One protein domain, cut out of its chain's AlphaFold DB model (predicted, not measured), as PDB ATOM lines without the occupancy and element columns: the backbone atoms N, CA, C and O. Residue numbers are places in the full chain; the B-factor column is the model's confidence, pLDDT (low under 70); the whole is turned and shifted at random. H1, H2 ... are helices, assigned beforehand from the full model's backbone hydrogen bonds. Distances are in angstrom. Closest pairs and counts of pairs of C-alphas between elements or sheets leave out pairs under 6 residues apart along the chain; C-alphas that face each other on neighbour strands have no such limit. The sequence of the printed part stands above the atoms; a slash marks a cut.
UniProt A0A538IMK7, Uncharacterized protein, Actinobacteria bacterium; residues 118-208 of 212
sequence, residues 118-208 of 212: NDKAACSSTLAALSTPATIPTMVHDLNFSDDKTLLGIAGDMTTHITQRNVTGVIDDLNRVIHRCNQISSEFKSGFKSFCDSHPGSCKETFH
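What this domain is: This is residues 118 to 208 of the 212 residues of an uncharacterized protein of Actinobacteria bacterium (UniProt A0A538IMK7). Two helical hairpins, H1-H2 and H3-H4, cross at a steep angle. H5 runs beside H1; H6 follows. The printed part has 91 residues with six named helices, is all helix and compact, spans 31 by 26 by 20 A, and has a radius of gyration of the C-alphas of 12.0 A.

How they stand to each other: H1, residues 118 to 131, and H2, 133 to 144, form a hairpin, as do H3, 149 to 163, and H4, 167 to 184. H1 touches H4 at a steep tilt of 50 degrees, closest at C-alphas 123 and 181, 5.6 A. H5, 186 to 198, touches H1 at a shallow tilt of 5 degrees, closest at C-alphas 123 and 188, 6.2 A. H6, 200 to 205, is near H5. H3 to H6 have every O i to N i+4 pair within hydrogen-bond range, H1 9 of 10, H2 6 of 8.

Where its parts are: H1 begins at C-alpha (156.263, 189.498, 150.367); H6 ends at (177.153, 176.295, 135.492).

The domain as a whole: The printed part has no cut; pLDDT is under 70 at 205 to 208.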
ATOM      1  N   ASN A 118     156.535 190.231 151.600       91.56
ATOM      2  CA  ASN A 118     156.263 189.498 150.367       91.56
ATOM      3  C   ASN A 118     157.540 189.281 149.549       91.56
ATOM      4  O   ASN A 118     157.792 188.173 149.086       91.56
ATOM      5  N   ASP A 119     158.397 190.300 149.445       92.19
ATOM      6  CA  ASP A 119     159.684 190.182 148.750       92.19
ATOM      7  C   ASP A 119     160.595 189.155 149.434       92.19
ATOM      8  O   ASP A 119     161.243 188.337 148.782       92.19
ATOM      9  N   LYS A 120     160.617 189.154 150.772       91.88
ATOM     10  CA  LYS A 120     161.361 188.156 151.549       91.88
ATOM     11  C   LYS A 120     160.817 186.748 151.339       91.88
ATOM     12  O   LYS A 120     161.617 185.827 151.190       91.88
ATOM     13  N   ALA A 121     159.494 186.578 151.306       92.62
ATOM     14  CA  ALA A 121     158.865 185.289 151.032       92.62
ATOM     15  C   ALA A 121     159.242 184.772 149.636       92.62
ATOM     16  O   ALA A 121     159.724 183.646 149.524       92.62
ATOM     17  N   ALA A 122     159.149 185.621 148.608       94.81
ATOM     18  CA  ALA A 122     159.536 185.288 147.237       94.81
ATOM     19  C   ALA A 122     161.024 184.916 147.116       94.81
ATOM     20  O   ALA A 122     161.390 183.937 146.462       94.81
ATOM     21  N   CYS A 123     161.909 185.649 147.793       94.81
ATOM     22  CA  CYS A 123     163.325 185.296 147.823       94.81
ATOM     23  C   CYS A 123     163.573 183.985 148.584       94.81
ATOM     24  O   CYS A 123     164.351 183.147 148.133       94.81
ATOM     25  N   SER A 124     162.890 183.751 149.705       94.31
ATOM     26  CA  SER A 124     163.007 182.495 150.451       94.31
ATOM     27  C   SER A 124     162.540 181.288 149.631       94.31
ATOM     28  O   SER A 124     163.202 180.250 149.648       94.31
ATOM     29  N   SER A 125     161.429 181.398 148.900       94.81
ATOM     30  CA  SER A 125     160.952 180.315 148.035       94.81
ATOM     31  C   SER A 125     161.846 180.115 146.816       94.81
ATOM     32  O   SER A 125     162.070 178.974 146.416       94.81
ATOM     33  N   THR A 126     162.467 181.183 146.304       93.69
ATOM     34  CA  THR A 126     163.539 181.072 145.303       93.69
ATOM     35  C   THR A 126     164.684 180.217 145.827       93.69
ATOM     36  O   THR A 126     165.098 179.280 145.153       93.69
ATOM     37  N   LEU A 127     165.167 180.467 147.048       92.00
ATOM     38  CA  LEU A 127     166.254 179.681 147.639       92.00
ATOM     39  C   LEU A 127     165.875 178.196 147.785       92.00
ATOM     40  O   LEU A 127     166.697 177.318 147.514       92.00
ATOM     41  N   ALA A 128     164.625 177.909 148.158       91.06
ATOM     42  CA  ALA A 128     164.108 176.543 148.212       91.06
ATOM     43  C   ALA A 128     164.079 175.877 146.822       91.06
ATOM     44  O   ALA A 128     164.476 174.715 146.693       91.06
ATOM     45  N   ALA A 129     163.706 176.622 145.776       89.81
ATOM     46  CA  ALA A 129     163.669 176.137 144.396       89.81
ATOM     47  C   ALA A 129     165.046 175.767 143.839       89.81
ATOM     48  O   ALA A 129     165.141 174.804 143.078       89.81
ATOM     49  N   LEU A 130     166.117 176.441 144.275       87.25
ATOM     50  CA  LEU A 130     167.492 176.082 143.895       87.25
ATOM     51  C   LEU A 130     167.894 174.692 144.390       87.25
ATOM     52  O   LEU A 130     168.647 173.988 143.723       87.25
ATOM     53  N   SER A 131     167.388 174.301 145.559       83.31
ATOM     54  CA  SER A 131     167.669 172.989 146.150       83.31
ATOM     55  C   SER A 131     166.678 171.927 145.678       83.31
ATOM     56  O   SER A 131     167.025 170.754 145.567       83.31
ATOM     57  N   THR A 132     165.431 172.325 145.413       86.25
ATOM     58  CA  THR A 132     164.331 171.411 145.093       86.25
ATOM     59  C   THR A 132     163.536 171.929 143.890       86.25
ATOM     60  O   THR A 132     162.579 172.689 144.074       86.25
ATOM     61  N   PRO A 133     163.841 171.467 142.662       79.38
ATOM     62  CA  PRO A 133     163.166 171.919 141.440       79.38
ATOM     63  C   PRO A 133     161.638 171.743 141.456       79.38
ATOM     64  O   PRO A 133     160.914 172.504 140.821       79.38
ATOM     65  N   ALA A 134     161.115 170.787 142.233       81.75
ATOM     66  CA  ALA A 134     159.672 170.597 142.410       81.75
ATOM     67  C   ALA A 134     158.953 171.807 143.046       81.75
ATOM     68  O   ALA A 134     157.732 171.899 142.966       81.75
ATOM     69  N   THR A 135     159.691 172.740 143.658       87.69
ATOM     70  CA  THR A 135     159.141 173.952 144.286       87.69
ATOM     71  C   THR A 135     159.143 175.179 143.366       87.69
ATOM     72  O   THR A 135     158.667 176.236 143.775       87.69
ATOM     73  N   ILE A 136     159.582 175.046 142.105       86.81
ATOM     74  CA  ILE A 136     159.507 176.120 141.095       86.81
ATOM     75  C   ILE A 136     158.087 176.713 140.969       86.81
ATOM     76  O   ILE A 136     157.981 177.937 140.940       86.81
ATOM     77  N   PRO A 137     156.986 175.930 140.960       90.06
ATOM     78  CA  PRO A 137     155.641 176.508 140.923       90.06
ATOM     79  C   PRO A 137     155.335 177.409 142.126       90.06
ATOM     80  O   PRO A 137     154.729 178.466 141.964       90.06
ATOM     81  N   THR A 138     155.788 177.023 143.321       92.69
ATOM     82  CA  THR A 138     155.636 177.820 144.546       92.69
ATOM     83  C   THR A 138     156.468 179.098 144.479       92.69
ATOM     84  O   THR A 138     155.973 180.169 144.806       92.69
ATOM     85  N   MET A 139     157.702 179.011 143.982       94.12
ATOM     86  CA  MET A 139     158.545 180.185 143.753       94.12
ATOM     87  C   MET A 139     157.878 181.178 142.791       94.12
ATOM     88  O   MET A 139     157.787 182.362 143.100       94.12
ATOM     89  N   VAL A 140     157.375 180.710 141.645       94.19
ATOM     90  CA  VAL A 140     156.687 181.568 140.663       94.19
ATOM     91  C   VAL A 140     155.421 182.183 141.257       94.19
ATOM     92  O   VAL A 140     155.131 183.352 141.012       94.19
ATOM     93  N   HIS A 141     154.672 181.419 142.053       94.44
ATOM     94  CA  HIS A 141     153.529 181.941 142.789       94.44
ATOM     95  C   HIS A 141     153.948 183.104 143.694       94.44
ATOM     96  O   HIS A 141     153.417 184.197 143.544       94.44
ATOM     97  N   ASP A 142     154.937 182.919 144.566       95.44
ATOM     98  CA  ASP A 142     155.342 183.953 145.524       95.44
ATOM     99  C   ASP A 142     155.952 185.186 144.842       95.44
ATOM    100  O   ASP A 142     155.709 186.313 145.273       95.44
ATOM    101  N   LEU A 143     156.671 185.000 143.730       95.19
ATOM    102  CA  LEU A 143     157.170 186.103 142.903       95.19
ATOM    103  C   LEU A 143     156.032 186.965 142.330       95.19
ATOM    104  O   LEU A 143     156.178 188.184 142.254       95.19
ATOM    105  N   ASN A 144     154.882 186.370 141.995       94.62
ATOM    106  CA  ASN A 144     153.703 187.110 141.527       94.62
ATOM    107  C   ASN A 144     153.017 187.944 142.626       94.62
ATOM    108  O   ASN A 144     152.201 188.809 142.310       94.62
ATOM    109  N   PHE A 145     153.342 187.709 143.901       93.06
ATOM    110  CA  PHE A 145     152.842 188.490 145.038       93.06
ATOM    111  C   PHE A 145     153.890 189.442 145.631       93.06
ATOM    112  O   PHE A 145     153.604 190.121 146.617       93.06
ATOM    113  N   SER A 146     155.089 189.511 145.048       92.50
ATOM    114  CA  SER A 146     156.144 190.431 145.477       92.50
ATOM    115  C   SER A 146     155.733 191.894 145.259       92.50
ATOM    116  O   SER A 146     155.107 192.241 144.257       92.50
ATOM    117  N   ASP A 147     156.105 192.765 146.201       91.62
ATOM    118  CA  ASP A 147     155.915 194.216 146.080       91.62
ATOM    119  C   ASP A 147     157.020 194.858 145.214       91.62
ATOM    120  O   ASP A 147     156.854 195.958 144.672       91.62
ATOM    121  N   ASP A 148     158.155 194.171 145.063       92.12
ATOM    122  CA  ASP A 148     159.241 194.552 144.173       92.12
ATOM    123  C   ASP A 148     158.838 194.384 142.700       92.12
ATOM    124  O   ASP A 148     158.688 193.284 142.167       92.12
ATOM    125  N   LYS A 149     158.719 195.514 141.996       91.50
ATOM    126  CA  LYS A 149     158.326 195.539 140.578       91.50
ATOM    127  C   LYS A 149     159.267 194.745 139.671       91.50
ATOM    128  O   LYS A 149     158.834 194.292 138.615       91.50
ATOM    129  N   THR A 150     160.545 194.618 140.036       92.69
ATOM    130  CA  THR A 150     161.506 193.847 139.246       92.69
ATOM    131  C   THR A 150     161.247 192.356 139.412       92.69
ATOM    132  O   THR A 150     161.146 191.669 138.400       92.69
ATOM    133  N   LEU A 151     161.063 191.866 140.641       94.62
ATOM    134  CA  LEU A 151     160.673 190.475 140.897       94.62
ATOM    135  C   LEU A 151     159.342 190.120 140.229       94.62
ATOM    136  O   LEU A 151     159.265 189.103 139.544       94.62
ATOM    137  N   LEU A 152     158.338 190.994 140.341       94.56
ATOM    138  CA  LEU A 152     157.041 190.805 139.692       94.56
ATOM    139  C   LEU A 152     157.163 190.735 138.160       94.56
ATOM    140  O   LEU A 152     156.538 189.891 137.521       94.56
ATOM    141  N   GLY A 153     157.989 191.598 137.559       93.44
ATOM    142  CA  GLY A 153     158.259 191.563 136.121       93.44
ATOM    143  C   GLY A 153     158.920 190.255 135.681       93.44
ATOM    144  O   GLY A 153     158.475 189.635 134.717       93.44
ATOM    145  N   ILE A 154     159.924 189.792 136.432       94.94
ATOM    146  CA  ILE A 154     160.607 188.523 136.150       94.94
ATOM    147  C   ILE A 154     159.652 187.328 136.309       94.94
ATOM    148  O   ILE A 154     159.749 186.370 135.550       94.94
ATOM    149  N   ALA A 155     158.691 187.379 137.239       94.94
ATOM    150  CA  ALA A 155     157.672 186.336 137.397       94.94
ATOM    151  C   ALA A 155     156.829 186.145 136.121       94.94
ATOM    152  O   ALA A 155     156.533 185.012 135.724       94.94
ATOM    153  N   GLY A 156     156.466 187.251 135.464       93.88
ATOM    154  CA  GLY A 156     155.739 187.248 134.194       93.88
ATOM    155  C   GLY A 156     156.562 186.664 133.042       93.88
ATOM    156  O   GLY A 156     156.065 185.806 132.305       93.88
ATOM    157  N   ASP A 157     157.828 187.072 132.931       94.44
ATOM    158  CA  ASP A 157     158.778 186.532 131.946       94.44
ATOM    159  C   ASP A 157     158.965 185.017 132.154       94.44
ATOM    160  O   ASP A 157     158.758 184.219 131.234       94.44
ATOM    161  N   MET A 158     159.202 184.599 133.400       93.94
ATOM    162  CA  MET A 158     159.413 183.198 133.756       93.94
ATOM    163  C   MET A 158     158.175 182.346 133.469       93.94
ATOM    164  O   MET A 158     158.288 181.257 132.906       93.94
ATOM    165  N   THR A 159     156.977 182.840 133.790       94.75
ATOM    166  CA  THR A 159     155.713 182.156 133.461       94.75
ATOM    167  C   THR A 159     155.566 181.963 131.949       94.75
ATOM    168  O   THR A 159     155.136 180.900 131.484       94.75
ATOM    169  N   THR A 160     155.969 182.966 131.166       95.44
ATOM    170  CA  THR A 160     155.964 182.905 129.700       95.44
ATOM    171  C   THR A 160     156.935 181.838 129.197       95.44
ATOM    172  O   THR A 160     156.534 180.967 128.422       95.44
ATOM    173  N   HIS A 161     158.177 181.832 129.683       94.12
ATOM    174  CA  HIS A 161     159.181 180.840 129.297       94.12
ATOM    175  C   HIS A 161     158.817 179.415 129.734       94.12
ATOM    176  O   HIS A 161     159.020 178.479 128.959       94.12
ATOM    177  N   ILE A 162     158.196 179.235 130.905       91.12
ATOM    178  CA  ILE A 162     157.645 177.942 131.345       91.12
ATOM    179  C   ILE A 162     156.574 177.458 130.362       91.12
ATOM    180  O   ILE A 162     156.626 176.318 129.900       91.12
ATOM    181  N   THR A 163     155.631 178.329 129.997       94.62
ATOM    182  CA  THR A 163     154.542 177.999 129.063       94.62
ATOM    183  C   THR A 163     155.081 177.632 127.680       94.62
ATOM    184  O   THR A 163     154.614 176.679 127.055       94.62
ATOM    185  N   GLN A 164     156.112 178.341 127.220       95.12
ATOM    186  CA  GLN A 164     156.809 178.074 125.959       95.12
ATOM    187  C   GLN A 164     157.771 176.879 126.028       95.12
ATOM    188  O   GLN A 164     158.330 176.495 125.003       95.12
ATOM    189  N   ARG A 165     157.978 176.281 127.211       91.94
ATOM    190  CA  ARG A 165     158.999 175.248 127.471       91.94
ATOM    191  C   ARG A 165     160.418 175.693 127.086       91.94
ATOM    192  O   ARG A 165     161.256 174.871 126.722       91.94
ATOM    193  N   ASN A 166     160.695 176.992 127.180       91.31
ATOM    194  CA  ASN A 166     162.007 177.573 126.935       91.31
ATOM    195  C   ASN A 166     162.875 177.455 128.197       91.31
ATOM    196  O   ASN A 166     162.886 178.348 129.040       91.31
ATOM    197  N   VAL A 167     163.600 176.343 128.325       86.50
ATOM    198  CA  VAL A 167     164.440 176.058 129.502       86.50
ATOM    199  C   VAL A 167     165.523 177.119 129.700       86.50
ATOM    200  O   VAL A 167     165.729 177.565 130.823       86.50
ATOM    201  N   THR A 168     166.181 177.557 128.625       88.62
ATOM    202  CA  THR A 168     167.216 178.596 128.698       88.62
ATOM    203  C   THR A 168     166.644 179.905 129.237       88.62
ATOM    204  O   THR A 168     167.204 180.467 130.172       88.62
ATOM    205  N   GLY A 169     165.477 180.327 128.740       89.19
ATOM    206  CA  GLY A 169     164.795 181.524 129.240       89.19
ATOM    207  C   GLY A 169     164.410 181.427 130.719       89.19
ATOM    208  O   GLY A 169     164.590 182.384 131.464       89.19
ATOM    209  N   VAL A 170     163.958 180.255 131.184       89.38
ATOM    210  CA  VAL A 170     163.661 180.036 132.613       89.38
ATOM    211  C   VAL A 170     164.919 180.155 133.478       89.38
ATOM    212  O   VAL A 170     164.851 180.719 134.570       89.38
ATOM    213  N   ILE A 171     166.062 179.645 133.012       86.75
ATOM    214  CA  ILE A 171     167.337 179.766 133.732       86.75
ATOM    215  C   ILE A 171     167.778 181.235 133.798       86.75
ATOM    216  O   ILE A 171     168.154 181.707 134.872       86.75
ATOM    217  N   ASP A 172     167.665 181.978 132.698       89.38
ATOM    218  CA  ASP A 172     167.991 183.408 132.660       89.38
ATOM    219  C   ASP A 172     167.104 184.227 133.609       89.38
ATOM    220  O   ASP A 172     167.596 185.088 134.345       89.38
ATOM    221  N   ASP A 173     165.806 183.932 133.663       91.88
ATOM    222  CA  ASP A 173     164.903 184.586 134.607       91.88
ATOM    223  C   ASP A 173     165.234 184.227 136.051       91.88
ATOM    224  O   ASP A 173     165.277 185.108 136.908       91.88
ATOM    225  N   LEU A 174     165.545 182.961 136.333       90.69
ATOM    226  CA  LEU A 174     165.971 182.535 137.664       90.69
ATOM    227  C   LEU A 174     167.239 183.282 138.103       90.69
ATOM    228  O   LEU A 174     167.311 183.757 139.236       90.69
ATOM    229  N   ASN A 175     168.191 183.496 137.192       89.25
ATOM    230  CA  ASN A 175     169.383 184.312 137.439       89.25
ATOM    231  C   ASN A 175     169.040 185.759 137.787       89.25
ATOM    232  O   ASN A 175     169.594 186.325 138.736       89.25
ATOM    233  N   ARG A 176     168.085 186.353 137.067       91.69
ATOM    234  CA  ARG A 176     167.591 187.707 137.354       91.69
ATOM    235  C   ARG A 176     166.924 187.779 138.730       91.69
ATOM    236  O   ARG A 176     167.190 188.735 139.462       91.69
ATOM    237  N   VAL A 177     166.126 186.775 139.109       93.75
ATOM    238  CA  VAL A 177     165.510 186.687 140.448       93.75
ATOM    239  C   VAL A 177     166.587 186.622 141.524       93.75
ATOM    240  O   VAL A 177     166.580 187.442 142.441       93.75
ATOM    241  N   ILE A 178     167.545 185.700 141.403       92.06
ATOM    242  CA  ILE A 178     168.619 185.520 142.391       92.06
ATOM    243  C   ILE A 178     169.425 186.810 142.551       92.06
ATOM    244  O   ILE A 178     169.684 187.250 143.674       92.06
ATOM    245  N   HIS A 179     169.791 187.459 141.444       90.00
ATOM    246  CA  HIS A 179     170.521 188.722 141.483       90.00
ATOM    247  C   HIS A 179     169.721 189.820 142.196       90.00
ATOM    248  O   HIS A 179     170.273 190.536 143.034       90.00
ATOM    249  N   ARG A 180     168.414 189.937 141.926       92.00
ATOM    250  CA  ARG A 180     167.558 190.914 142.610       92.00
ATOM    251  C   ARG A 180     167.415 190.595 144.097       92.00
ATOM    252  O   ARG A 180     167.603 191.484 144.925       92.00
ATOM    253  N   CYS A 181     167.178 189.336 144.447       92.31
ATOM    254  CA  CYS A 181     167.069 188.880 145.829       92.31
ATOM    255  C   CYS A 181     168.355 189.108 146.637       92.31
ATOM    256  O   CYS A 181     168.277 189.524 147.792       92.31
ATOM    257  N   ASN A 182     169.532 188.957 146.022       89.94
ATOM    258  CA  ASN A 182     170.821 189.293 146.638       89.94
ATOM    259  C   ASN A 182     170.975 190.786 146.978       89.94
ATOM    260  O   ASN A 182     171.742 191.126 147.881       89.94
ATOM    261  N   GLN A 183     170.281 191.678 146.263       88.94
ATOM    262  CA  GLN A 183     170.314 193.119 146.528       88.94
ATOM    263  C   GLN A 183     169.353 193.533 147.642       88.94
ATOM    264  O   GLN A 183     169.675 194.438 148.409       88.94
ATOM    265  N   ILE A 184     168.179 192.899 147.720       88.81
ATOM    266  CA  ILE A 184     167.087 193.356 148.595       88.81
ATOM    267  C   ILE A 184     166.965 192.552 149.899       88.81
ATOM    268  O   ILE A 184     166.423 193.063 150.878       88.81
ATOM    269  N   SER A 185     167.478 191.316 149.943       90.56
ATOM    270  CA  SER A 185     167.389 190.423 151.103       90.56
ATOM    271  C   SER A 185     168.765 189.905 151.525       90.56
ATOM    272  O   SER A 185     169.391 189.086 150.853       90.56
ATOM    273  N   SER A 186     169.233 190.353 152.691       88.88
ATOM    274  CA  SER A 186     170.479 189.868 153.295       88.88
ATOM    275  C   SER A 186     170.404 188.395 153.708       88.88
ATOM    276  O   SER A 186     171.409 187.695 153.611       88.88
ATOM    277  N   GLU A 187     169.229 187.923 154.134       89.50
ATOM    278  CA  GLU A 187     168.968 186.517 154.477       89.50
ATOM    279  C   GLU A 187     169.070 185.618 153.245       89.50
ATOM    280  O   GLU A 187     169.707 184.566 153.287       89.50
ATOM    281  N   PHE A 188     168.504 186.060 152.118       91.75
ATOM    282  CA  PHE A 188     168.684 185.354 150.856       91.75
ATOM    283  C   PHE A 188     170.152 185.351 150.444       91.75
ATOM    284  O   PHE A 188     170.677 184.304 150.086       91.75
ATOM    285  N   LYS A 189     170.837 186.496 150.543       90.00
ATOM    286  CA  LYS A 189     172.249 186.617 150.169       90.00
ATOM    287  C   LYS A 189     173.143 185.642 150.937       90.00
ATOM    288  O   LYS A 189     173.990 184.983 150.334       90.00
ATOM    289  N   SER A 190     172.967 185.532 152.254       90.00
ATOM    290  CA  SER A 190     173.728 184.580 153.071       90.00
ATOM    291  C   SER A 190     173.335 183.127 152.783       90.00
ATOM    292  O   SER A 190     174.219 182.278 152.666       90.00
ATOM    293  N   GLY A 191     172.043 182.841 152.601       91.12
ATOM    294  CA  GLY A 191     171.548 181.509 152.248       91.12
ATOM    295  C   GLY A 191     172.033 181.034 150.877       91.12
ATOM    296  O   GLY A 191     172.538 179.922 150.753       91.12
ATOM    297  N   PHE A 192     171.970 181.897 149.863       91.06
ATOM    298  CA  PHE A 192     172.480 181.632 148.520       91.06
ATOM    299  C   PHE A 192     173.995 181.426 148.526       91.06
ATOM    300  O   PHE A 192     174.490 180.493 147.898       91.06
ATOM    301  N   LYS A 193     174.738 182.223 149.309       89.75
ATOM    302  CA  LYS A 193     176.168 181.979 149.522       89.75
ATOM    303  C   LYS A 193     176.412 180.581 150.090       89.75
ATOM    304  O   LYS A 193     177.209 179.838 149.530       89.75
ATOM    305  N   SER A 194     175.707 180.209 151.160       90.62
ATOM    306  CA  SER A 194     175.830 178.879 151.772       90.62
ATOM    307  C   SER A 194     175.474 177.755 150.795       90.62
ATOM    308  O   SER A 194     176.118 176.704 150.800       90.62
ATOM    309  N   PHE A 195     174.464 177.970 149.949       89.44
ATOM    310  CA  PHE A 195     174.089 177.040 148.889       89.44
ATOM    311  C   PHE A 195     175.229 176.868 147.880       89.44
ATOM    312  O   PHE A 195     175.614 175.733 147.612       89.44
ATOM    313  N   CYS A 196     175.814 177.963 147.386       88.25
ATOM    314  CA  CYS A 196     176.931 177.922 146.442       88.25
ATOM    315  C   CYS A 196     178.210 177.337 147.036       88.25
ATOM    316  O   CYS A 196     178.881 176.560 146.361       88.25
ATOM    317  N   ASP A 197     178.531 177.666 148.289       87.81
ATOM    318  CA  ASP A 197     179.675 177.088 149.001       87.81
ATOM    319  C   ASP A 197     179.533 175.554 149.100       87.81
ATOM    320  O   ASP A 197     180.523 174.829 149.020       87.81
ATOM    321  N   SER A 198     178.296 175.052 149.215       88.88
ATOM    322  CA  SER A 198     177.986 173.615 149.270       88.88
ATOM    323  C   SER A 198     177.831 172.960 147.885       88.88
ATOM    324  O   SER A 198     177.982 171.747 147.764       88.88
ATOM    325  N   HIS A 199     177.543 173.744 146.838       86.81
ATOM    326  CA  HIS A 199     177.263 173.277 145.471       86.81
ATOM    327  C   HIS A 199     178.014 174.114 144.415       86.81
ATOM    328  O   HIS A 199     177.394 174.783 143.578       86.81
ATOM    329  N   PRO A 200     179.358 174.078 144.403       80.25
ATOM    330  CA  PRO A 200     180.160 174.955 143.547       80.25
ATOM    331  C   PRO A 200     179.939 174.712 142.046       80.25
ATOM    332  O   PRO A 200     180.002 175.657 141.261       80.25
ATOM    333  N   GLY A 201     179.648 173.468 141.639       78.19
ATOM    334  CA  GLY A 201     179.323 173.132 140.246       78.19
ATOM    335  C   GLY A 201     178.038 173.815 139.777       78.19
ATOM    336  O   GLY A 201     178.056 174.566 138.804       78.19
ATOM    337  N   SER A 202     176.956 173.656 140.544       74.31
ATOM    338  CA  SER A 202     175.648 174.245 140.238       74.31
ATOM    339  C   SER A 202     175.689 175.775 140.188       74.31
ATOM    340  O   SER A 202     175.068 176.375 139.316       74.31
ATOM    341  N   CYS A 203     176.450 176.431 141.073       77.81
ATOM    342  CA  CYS A 203     176.591 177.891 141.019       77.81
ATOM    343  C   CYS A 203     177.419 178.403 139.841       77.81
ATOM    344  O   CYS A 203     177.127 179.479 139.320       77.81
ATOM    345  N   LYS A 204     178.404 177.636 139.370       70.00
ATOM    346  CA  LYS A 204     179.227 178.031 138.223       70.00
ATOM    347  C   LYS A 204     178.515 177.818 136.885       70.00
ATOM    348  O   LYS A 204     178.637 178.664 136.000       70.00
ATOM    349  N   GLU A 205     177.801 176.703 136.745       60.91
ATOM    350  CA  GLU A 205     177.153 176.295 135.492       60.91
ATOM    351  C   GLU A 205     175.779 176.928 135.296       60.91
ATOM    352  O   GLU A 205     175.496 177.441 134.220       60.91
ATOM    353  N   THR A 206     174.933 176.912 136.325       58.34
ATOM    354  CA  THR A 206     173.524 177.300 136.179       58.34
ATOM    355  C   THR A 206     173.325 178.786 136.400       58.34
ATOM    356  O   THR A 206     172.468 179.408 135.772       58.34
ATOM    357  N   PHE A 207     174.116 179.356 137.310       63.31
ATOM    358  CA  PHE A 207     173.782 180.658 137.852       63.31
ATOM    359  C   PHE A 207     174.599 181.805 137.257       63.31
ATOM    360  O   PHE A 207     174.154 182.941 137.334       63.31
ATOM    361  N   HIS A 208     175.776 181.544 136.660       58.22
ATOM    362  CA  HIS A 208     176.743 182.563 136.182       58.22
ATOM    363  C   HIS A 208     176.943 183.753 137.144       58.22
ATOM    364  O   HIS A 208     177.489 184.798 136.786       58.22
TER     365      HIS A 208